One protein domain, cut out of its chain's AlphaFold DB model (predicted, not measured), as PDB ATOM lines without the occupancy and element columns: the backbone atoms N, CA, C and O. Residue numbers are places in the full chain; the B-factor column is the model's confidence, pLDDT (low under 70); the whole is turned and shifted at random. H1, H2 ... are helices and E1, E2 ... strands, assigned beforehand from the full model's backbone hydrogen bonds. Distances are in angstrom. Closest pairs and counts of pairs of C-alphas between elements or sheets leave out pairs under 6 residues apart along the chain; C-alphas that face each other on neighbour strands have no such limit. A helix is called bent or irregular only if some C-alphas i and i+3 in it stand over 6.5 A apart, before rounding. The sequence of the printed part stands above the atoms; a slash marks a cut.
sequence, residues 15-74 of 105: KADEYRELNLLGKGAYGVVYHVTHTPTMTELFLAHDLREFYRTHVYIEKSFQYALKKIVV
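AT A GLANCE: This is residues 15 to 74 of the 105 residues of the protein "Protein kinase domain-containing protein" of Heligmosomoides polygyrus (UniProt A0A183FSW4). A long twisted ribbon of three antiparallel strands makes one end of the domain, and a loose loop with two helices, H2 and H3, makes the other end, beyond the sheet. The short helix H1 only grazes the sheet, while H2 and H3 are not on it. The printed part has 60 residues, with three named helices and three named strands in the order H1, E1, E2, H2, H3, E3; the sheet's order is E1, E2, E3, and the class is mixed, helices and strands. The whole is loose, with a radius of gyration of the C-alphas of 14.3 A, and its C-alphas span 44 by 20 by 17 A, a rod.

HOW THE PARTS SIT: H1, residues 15 to 18, only grazes the sheet with its residues 16 to 18; the C-alphas of Glu 18 and His 38, its closest pair with E2, residues 31 to 38, are 6.7 A apart. E1, residues 20 to 28, and E2 form a hairpin, antiparallel at 156 degrees between their directions; N 20 and O 37 are 2.8 A apart, within hydrogen-bond range, and N 33 and O 26 are 2.8 A apart. E1 bends by 74 degrees at residue 23, and E2 bends by 59 degrees at residue 35. E3, residues 65 to 72, is antiparallel to E2 at 155 degrees, with N 34 and O 69 at 2.9 A and N 69 and O 34 at 2.8 A. E1 and E3 are the edge strands of this strongly twisted sheet. H2, residues 42 to 48, and H3, residues 51 to 60, are near each other and meet only through their link. H2 is apart from E1 and E3, and H3 is apart from E1 and E2. In H2 every O i to N i+4 pair is within hydrogen-bond range; in H3 0 of 6 are, beside 3 of 7 O i to N i+3 pairs, and H1 is too short for an O i to N i+4 pair.

IN THESE COORDINATES: H1 begins at C-alpha 15, (15.440, -32.998, -75.811), and is 5.6 A long. E1 measures 20.8 A, E2 20.6 A and E3 21.6 A from first to last C-alpha. H2 is 10.1 A long and begins at C-alpha 42, (10.650, -18.361, -80.101). H3 is 14.2 A long and irregular: C-alphas 52 and 55 are 8.0 A apart. E3 ends at C-alpha 72, (16.889, -45.704, -80.862).

THE WHOLE: The two C-alphas farthest apart are those of Ala 29 and Tyr 55, 44.0 A. The printed part has no cut, and its five links are tight. The mean pLDDT of the printed part is 76.7, and residues 42 to 63 are under 70.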
ATOM      1  N   LYS A  15      16.063 -33.728 -74.697       79.75
ATOM      2  CA  LYS A  15      15.440 -32.998 -75.811       79.75
ATOM      3  C   LYS A  15      14.239 -33.742 -76.403       79.75
ATOM      4  O   LYS A  15      13.354 -33.126 -76.983       79.75
ATOM      5  N   ALA A  16      14.175 -35.064 -76.239       79.19
ATOM      6  CA  ALA A  16      13.009 -35.842 -76.651       79.19
ATOM      7  C   ALA A  16      11.751 -35.503 -75.829       79.19
ATOM      8  O   ALA A  16      10.647 -35.696 -76.329       79.19
ATOM      9  N   ASP A  17      11.909 -34.972 -74.613       84.38
ATOM     10  CA  ASP A  17      10.793 -34.644 -73.718       84.38
ATOM     11  C   ASP A  17      10.064 -33.357 -74.146       84.38
ATOM     12  O   ASP A  17       8.926 -33.121 -73.749       84.38
ATOM     13  N   GLU A  18      10.682 -32.553 -75.019       86.25
ATOM     14  CA  GLU A  18      10.071 -31.373 -75.650       86.25
ATOM     15  C   GLU A  18       9.020 -31.751 -76.714       86.25
ATOM     16  O   GLU A  18       8.280 -30.891 -77.202       86.25
ATOM     17  N   TYR A  19       8.954 -33.028 -77.103       89.56
ATOM     18  CA  TYR A  19       8.047 -33.535 -78.125       89.56
ATOM     19  C   TYR A  19       6.896 -34.295 -77.475       89.56
ATOM     20  O   TYR A  19       7.090 -35.247 -76.720       89.56
ATOM     21  N   ARG A  20       5.668 -33.925 -77.832       91.25
ATOM     22  CA  ARG A  20       4.471 -34.648 -77.407       91.25
ATOM     23  C   ARG A  20       4.207 -35.806 -78.360       91.25
ATOM     24  O   ARG A  20       3.886 -35.590 -79.527       91.25
ATOM     25  N   GLU A  21       4.307 -37.027 -77.852       91.69
ATOM     26  CA  GLU A  21       3.951 -38.234 -78.597       91.69
ATOM     27  C   GLU A  21       2.449 -38.317 -78.859       91.69
ATOM     28  O   GLU A  21       1.635 -38.108 -77.959       91.69
ATOM     29  N   LEU A  22       2.095 -38.622 -80.108       92.12
ATOM     30  CA  LEU A  22       0.716 -38.810 -80.543       92.12
ATOM     31  C   LEU A  22       0.429 -40.284 -80.819       92.12
ATOM     32  O   LEU A  22      -0.388 -40.886 -80.135       92.12
ATOM     33  N   ASN A  23       1.111 -40.865 -81.811       94.81
ATOM     34  CA  ASN A  23       0.852 -42.224 -82.288       94.81
ATOM     35  C   ASN A  23       2.154 -42.966 -82.595       94.81
ATOM     36  O   ASN A  23       3.159 -42.362 -82.964       94.81
ATOM     37  N   LEU A  24       2.124 -44.293 -82.515       95.75
ATOM     38  CA  LEU A  24       3.195 -45.148 -83.022       95.75
ATOM     39  C   LEU A  24       3.116 -45.224 -84.556       95.75
ATOM     40  O   LEU A  24       2.081 -45.611 -85.090       95.75
ATOM     41  N   LEU A  25       4.207 -44.900 -85.256       96.00
ATOM     42  CA  LEU A  25       4.310 -45.062 -86.714       96.00
ATOM     43  C   LEU A  25       4.884 -46.425 -87.104       96.00
ATOM     44  O   LEU A  25       4.476 -47.000 -88.107       96.00
ATOM     45  N   GLY A  26       5.825 -46.961 -86.322       95.81
ATOM     46  CA  GLY A  26       6.390 -48.277 -86.604       95.81
ATOM     47  C   GLY A  26       7.528 -48.690 -85.681       95.81
ATOM     48  O   GLY A  26       8.093 -47.879 -84.948       95.81
ATOM     49  N   LYS A  27       7.873 -49.977 -85.734       95.31
ATOM     50  CA  LYS A  27       9.026 -50.573 -85.050       95.31
ATOM     51  C   LYS A  27       9.971 -51.138 -86.105       95.31
ATOM     52  O   LYS A  27       9.518 -51.775 -87.050       95.31
ATOM     53  N   GLY A  28      11.264 -50.903 -85.948       89.06
ATOM     54  CA  GLY A  28      12.307 -51.443 -86.813       89.06
ATOM     55  C   GLY A  28      13.447 -52.043 -86.000       89.06
ATOM     56  O   GLY A  28      13.433 -51.995 -84.772       89.06
ATOM     57  N   ALA A  29      14.464 -52.560 -86.694       85.00
ATOM     58  CA  ALA A  29      15.605 -53.237 -86.068       85.00
ATOM     59  C   ALA A  29      16.321 -52.388 -84.998       85.00
ATOM     60  O   ALA A  29      16.807 -52.922 -84.010       85.00
ATOM     61  N   TYR A  30      16.345 -51.064 -85.177       82.25
ATOM     62  CA  TYR A  30      17.077 -50.135 -84.307       82.25
ATOM     63  C   TYR A  30      16.203 -49.403 -83.283       82.25
ATOM     64  O   TYR A  30      16.721 -48.602 -82.508       82.25
ATOM     65  N   GLY A  31      14.885 -49.615 -83.291       88.75
ATOM     66  CA  GLY A  31      13.991 -48.953 -82.347       88.75
ATOM     67  C   GLY A  31      12.633 -48.586 -82.925       88.75
ATOM     68  O   GLY A  31      12.119 -49.229 -83.840       88.75
ATOM     69  N   VAL A  32      12.032 -47.548 -82.355       93.19
ATOM     70  CA  VAL A  32      10.614 -47.231 -82.529       93.19
ATOM     71  C   VAL A  32      10.452 -45.813 -83.066       93.19
ATOM     72  O   VAL A  32      11.151 -44.896 -82.640       93.19
ATOM     73  N   VAL A  33       9.535 -45.633 -84.011       94.50
ATOM     74  CA  VAL A  33       9.225 -44.339 -84.620       94.50
ATOM     75  C   VAL A  33       7.847 -43.890 -84.166       94.50
ATOM     76  O   VAL A  33       6.866 -44.607 -84.351       94.50
ATOM     77  N   TYR A  34       7.775 -42.686 -83.612       95.25
ATOM     78  CA  TYR A  34       6.544 -42.060 -83.151       95.25
ATOM     79  C   TYR A  34       6.198 -40.859 -84.022       95.25
ATOM     80  O   TYR A  34       7.073 -40.110 -84.449       95.25
ATOM     81  N   HIS A  35       4.910 -40.657 -84.252       94.38
ATOM     82  CA  HIS A  35       4.371 -39.389 -84.693       94.38
ATOM     83  C   HIS A  35       4.285 -38.468 -83.482       94.38
ATOM     84  O   HIS A  35       3.690 -38.842 -82.466       94.38
ATOM     85  N   VAL A  36       4.887 -37.287 -83.578       94.06
ATOM     86  CA  VAL A  36       4.982 -36.347 -82.463       94.06
ATOM     87  C   VAL A  36       4.636 -34.932 -82.903       94.06
ATOM     88  O   VAL A  36       4.808 -34.571 -84.068       94.06
ATOM     89  N   THR A  37       4.203 -34.113 -81.953       91.88
ATOM     90  CA  THR A  37       4.050 -32.666 -82.130       91.88
ATOM     91  C   THR A  37       5.030 -31.907 -81.264       91.88
ATOM     92  O   THR A  37       5.261 -32.284 -80.117       91.88
ATOM     93  N   HIS A  38       5.547 -30.804 -81.790       87.00
ATOM     94  CA  HIS A  38       6.369 -29.872 -81.037       87.00
ATOM     95  C   HIS A  38       5.956 -28.440 -81.359       87.00
ATOM     96  O   HIS A  38       5.757 -28.078 -82.523       87.00
ATOM     97  N   THR A  39       5.797 -27.646 -80.305       81.50
ATOM     98  CA  THR A  39       5.572 -26.207 -80.407       81.50
ATOM     99  C   THR A  39       6.929 -25.549 -80.182       81.50
ATOM    100  O   THR A  39       7.382 -25.517 -79.037       81.50
ATOM    101  N   PRO A  40       7.611 -25.109 -81.254       73.25
ATOM    102  CA  PRO A  40       8.956 -24.577 -81.138       73.25
ATOM    103  C   PRO A  40       8.947 -23.313 -80.292       73.25
ATOM    104  O   PRO A  40       8.039 -22.481 -80.373       73.25
ATOM    105  N   THR A  41       9.989 -23.163 -79.487       70.50
ATOM    106  CA  THR A  41      10.201 -21.919 -78.752       70.50
ATOM    107  C   THR A  41      10.537 -20.784 -79.718       70.50
ATOM    108  O   THR A  41      11.017 -21.006 -80.834       70.50
ATOM    109  N   MET A  42      10.327 -19.537 -79.285       64.06
ATOM    110  CA  MET A  42      10.650 -18.361 -80.101       64.06
ATOM    111  C   MET A  42      12.113 -18.399 -80.584       64.06
ATOM    112  O   MET A  42      12.393 -18.135 -81.749       64.06
ATOM    113  N   THR A  43      13.038 -18.826 -79.719       67.88
ATOM    114  CA  THR A  43      14.464 -19.003 -80.036       67.88
ATOM    115  C   THR A  43      14.706 -20.016 -81.158       67.88
ATOM    116  O   THR A  43      15.540 -19.784 -82.029       67.88
ATOM    117  N   GLU A  44      13.975 -21.130 -81.177       68.06
ATOM    118  CA  GLU A  44      14.110 -22.151 -82.221       68.06
ATOM    119  C   GLU A  44      13.544 -21.674 -83.562       68.06
ATOM    120  O   GLU A  44      14.145 -21.942 -84.601       68.06
ATOM    121  N   LEU A  45      12.450 -20.905 -83.546       65.38
ATOM    122  CA  LEU A  45      11.894 -20.270 -84.747       65.38
ATOM    123  C   LEU A  45      12.886 -19.284 -85.381       65.38
ATOM    124  O   LEU A  45      13.059 -19.290 -86.599       65.38
ATOM    125  N   PHE A  46      13.587 -18.491 -84.562       62.41
ATOM    126  CA  PHE A  46      14.625 -17.565 -85.028       62.41
ATOM    127  C   PHE A  46      15.824 -18.268 -85.675       62.41
ATOM    128  O   PHE A  46      16.400 -17.745 -86.625       62.41
ATOM    129  N   LEU A  47      16.212 -19.442 -85.169       63.41
ATOM    130  CA  LEU A  47      17.368 -20.195 -85.669       63.41
ATOM    131  C   LEU A  47      17.033 -21.084 -86.875       63.41
ATOM    132  O   LEU A  47      17.919 -21.411 -87.666       63.41
ATOM    133  N   ALA A  48      15.777 -21.512 -87.013       58.09
ATOM    134  CA  ALA A  48      15.357 -22.447 -88.052       58.09
ATOM    135  C   ALA A  48      15.074 -21.787 -89.413       58.09
ATOM    136  O   ALA A  48      15.017 -22.502 -90.422       58.09
ATOM    137  N   HIS A  49      14.867 -20.467 -89.478       56.38
ATOM    138  CA  HIS A  49      14.409 -19.772 -90.687       56.38
ATOM    139  C   HIS A  49      15.300 -18.585 -91.082       56.38
ATOM    140  O   HIS A  49      15.787 -17.836 -90.243       56.38
ATOM    141  N   ASP A  50      15.503 -18.421 -92.396       52.16
ATOM    142  CA  ASP A  50      16.074 -17.210 -92.997       52.16
ATOM    143  C   ASP A  50      15.160 -16.021 -92.640       52.16
ATOM    144  O   ASP A  50      13.936 -16.144 -92.717       52.16
ATOM    145  N   LEU A  51      15.739 -14.880 -92.248       48.78
ATOM    146  CA  LEU A  51      15.102 -13.717 -91.595       48.78
ATOM    147  C   LEU A  51      13.939 -13.056 -92.378       48.78
ATOM    148  O   LEU A  51      13.374 -12.056 -91.942       48.78
ATOM    149  N   ARG A  52      13.556 -13.602 -93.536       49.69
ATOM    150  CA  ARG A  52      12.553 -13.055 -94.457       49.69
ATOM    151  C   ARG A  52      11.091 -13.298 -94.063       49.69
ATOM    152  O   ARG A  52      10.234 -12.590 -94.577       49.69
ATOM    153  N   GLU A  53      10.777 -14.212 -93.138       51.00
ATOM    154  CA  GLU A  53       9.388 -14.439 -92.660       51.00
ATOM    155  C   GLU A  53       9.053 -13.781 -91.303       51.00
ATOM    156  O   GLU A  53       7.948 -13.948 -90.786       51.00
ATOM    157  N   PHE A  54       9.959 -12.968 -90.749       50.84
ATOM    158  CA  PHE A  54       9.878 -12.386 -89.398       50.84
ATOM    159  C   PHE A  54       8.617 -11.536 -89.096       50.84
ATOM    160  O   PHE A  54       8.273 -11.324 -87.933       50.84
ATOM    161  N   TYR A  55       7.861 -11.093 -90.103       47.94
ATOM    162  CA  TYR A  55       6.617 -10.329 -89.904       47.94
ATOM    163  C   TYR A  55       5.341 -11.194 -89.884       47.94
ATOM    164  O   TYR A  55       4.257 -10.685 -89.613       47.94
ATOM    165  N   ARG A  56       5.453 -12.516 -90.092       52.47
ATOM    166  CA  ARG A  56       4.346 -13.493 -89.992       52.47
ATOM    167  C   ARG A  56       4.311 -14.210 -88.629       52.47
ATOM    168  O   ARG A  56       3.653 -15.231 -88.459       52.47
ATOM    169  N   THR A  57       5.039 -13.686 -87.647       51.00
ATOM    170  CA  THR A  57       5.426 -14.393 -86.414       51.00
ATOM    171  C   THR A  57       4.290 -14.573 -85.407       51.00
ATOM    172  O   THR A  57       4.274 -15.573 -84.698       51.00
ATOM    173  N   HIS A  58       3.273 -13.704 -85.396       51.12
ATOM    174  CA  HIS A  58       2.139 -13.831 -84.463       51.12
ATOM    175  C   HIS A  58       1.273 -15.082 -84.708       51.12
ATOM    176  O   HIS A  58       0.605 -15.543 -83.793       51.12
ATOM    177  N   VAL A  59       1.319 -15.671 -85.909       52.78
ATOM    178  CA  VAL A  59       0.545 -16.879 -86.259       52.78
ATOM    179  C   VAL A  59       1.316 -18.173 -85.952       52.78
ATOM    180  O   VAL A  59       0.715 -19.229 -85.773       52.78
ATOM    181  N   TYR A  60       2.650 -18.126 -85.866       52.78
ATOM    182  CA  TYR A  60       3.471 -19.327 -85.656       52.78
ATOM    183  C   TYR A  60       3.500 -19.814 -84.199       52.78
ATOM    184  O   TYR A  60       3.774 -20.988 -83.972       52.78
ATOM    185  N   ILE A  61       3.167 -18.957 -83.228       53.91
ATOM    186  CA  ILE A  61       3.209 -19.286 -81.790       53.91
ATOM    187  C   ILE A  61       2.117 -20.307 -81.411       53.91
ATOM    188  O   ILE A  61       2.289 -21.092 -80.484       53.91
ATOM    189  N   GLU A  62       1.023 -20.362 -82.177       58.69
ATOM    190  CA  GLU A  62      -0.055 -21.344 -81.993       58.69
ATOM    191  C   GLU A  62       0.109 -22.597 -82.868       58.69
ATOM    192  O   GLU A  62      -0.627 -23.576 -82.719       58.69
ATOM    193  N   LYS A  63       1.069 -22.603 -83.801       65.56
ATOM    194  CA  LYS A  63       1.199 -23.680 -84.781       65.56
ATOM    195  C   LYS A  63       2.106 -24.787 -84.248       65.56
ATOM    196  O   LYS A  63       3.329 -24.703 -84.328       65.56
ATOM    197  N   SER A  64       1.507 -25.873 -83.765       75.44
ATOM    198  CA  SER A  64       2.251 -27.107 -83.494       75.44
ATOM    199  C   SER A  64       2.692 -27.768 -84.799       75.44
ATOM    200  O   SER A  64       1.879 -28.054 -85.681       75.44
ATOM    201  N   PHE A  65       3.989 -28.040 -84.913       83.56
ATOM    202  CA  PHE A  65       4.553 -28.760 -86.049       83.56
ATOM    203  C   PHE A  65       4.577 -30.261 -85.770       83.56
ATOM    204  O   PHE A  65       4.784 -30.687 -84.633       83.56
ATOM    205  N   GLN A  66       4.359 -31.052 -86.817       89.56
ATOM    206  CA  GLN A  66       4.340 -32.511 -86.757       89.56
ATOM    207  C   GLN A  66       5.663 -33.081 -87.262       89.56
ATOM    208  O   GLN A  66       6.184 -32.640 -88.286       89.56
ATOM    209  N   TYR A  67       6.182 -34.079 -86.551       91.44
ATOM    210  CA  TYR A  67       7.456 -34.726 -86.850       91.44
ATOM    211  C   TYR A  67       7.366 -36.243 -86.667       91.44
ATOM    212  O   TYR A  67       6.500 -36.760 -85.955       91.44
ATOM    213  N   ALA A  68       8.310 -36.958 -87.279       93.00
ATOM    214  CA  ALA A  68       8.589 -38.353 -86.965       93.00
ATOM    215  C   ALA A  68       9.789 -38.425 -86.006       93.00
ATOM    216  O   ALA A  68      10.909 -38.075 -86.376       93.00
ATOM    217  N   LEU A  69       9.566 -38.890 -84.777       92.50
ATOM    218  CA  LEU A  69      10.606 -39.071 -83.768       92.50
ATOM    219  C   LEU A  69      11.055 -40.532 -83.740       92.50
ATOM    220  O   LEU A  69      10.323 -41.407 -83.275       92.50
ATOM    221  N   LYS A  70      12.275 -40.799 -84.211       91.88
ATOM    222  CA  LYS A  70      12.896 -42.124 -84.115       91.88
ATOM    223  C   LYS A  70      13.668 -42.244 -82.801       91.88
ATOM    224  O   LYS A  70      14.726 -41.643 -82.643       91.88
ATOM    225  N   LYS A  71      13.148 -43.052 -81.875       90.25
ATOM    226  CA  LYS A  71      13.828 -43.425 -80.631       90.25
ATOM    227  C   LYS A  71      14.640 -44.692 -80.870       90.25
ATOM    228  O   LYS A  71      14.070 -45.741 -81.171       90.25
ATOM    229  N   ILE A  72      15.958 -44.581 -80.744       88.25
ATOM    230  CA  ILE A  72      16.889 -45.704 -80.862       88.25
ATOM    231  C   ILE A  72      17.446 -46.070 -79.490       88.25
ATOM    232  O   ILE A  72      17.673 -45.191 -78.659       88.25
ATOM    233  N   VAL A  73      17.663 -47.362 -79.260       84.25
ATOM    234  CA  VAL A  73      18.371 -47.843 -78.071       84.25
ATOM    235  C   VAL A  73      19.816 -48.080 -78.469       84.25
ATOM    236  O   VAL A  73      20.089 -48.847 -79.391       84.25
ATOM    237  N   VAL A  74      20.732 -47.403 -77.789       84.62
ATOM    238  CA  VAL A  74      22.166 -47.518 -78.039       84.62
ATOM    239  C   VAL A  74      22.822 -48.003 -76.759       84.62
ATOM    240  O   VAL A  74      22.690 -47.361 -75.717       84.62
TER     241      VAL A  74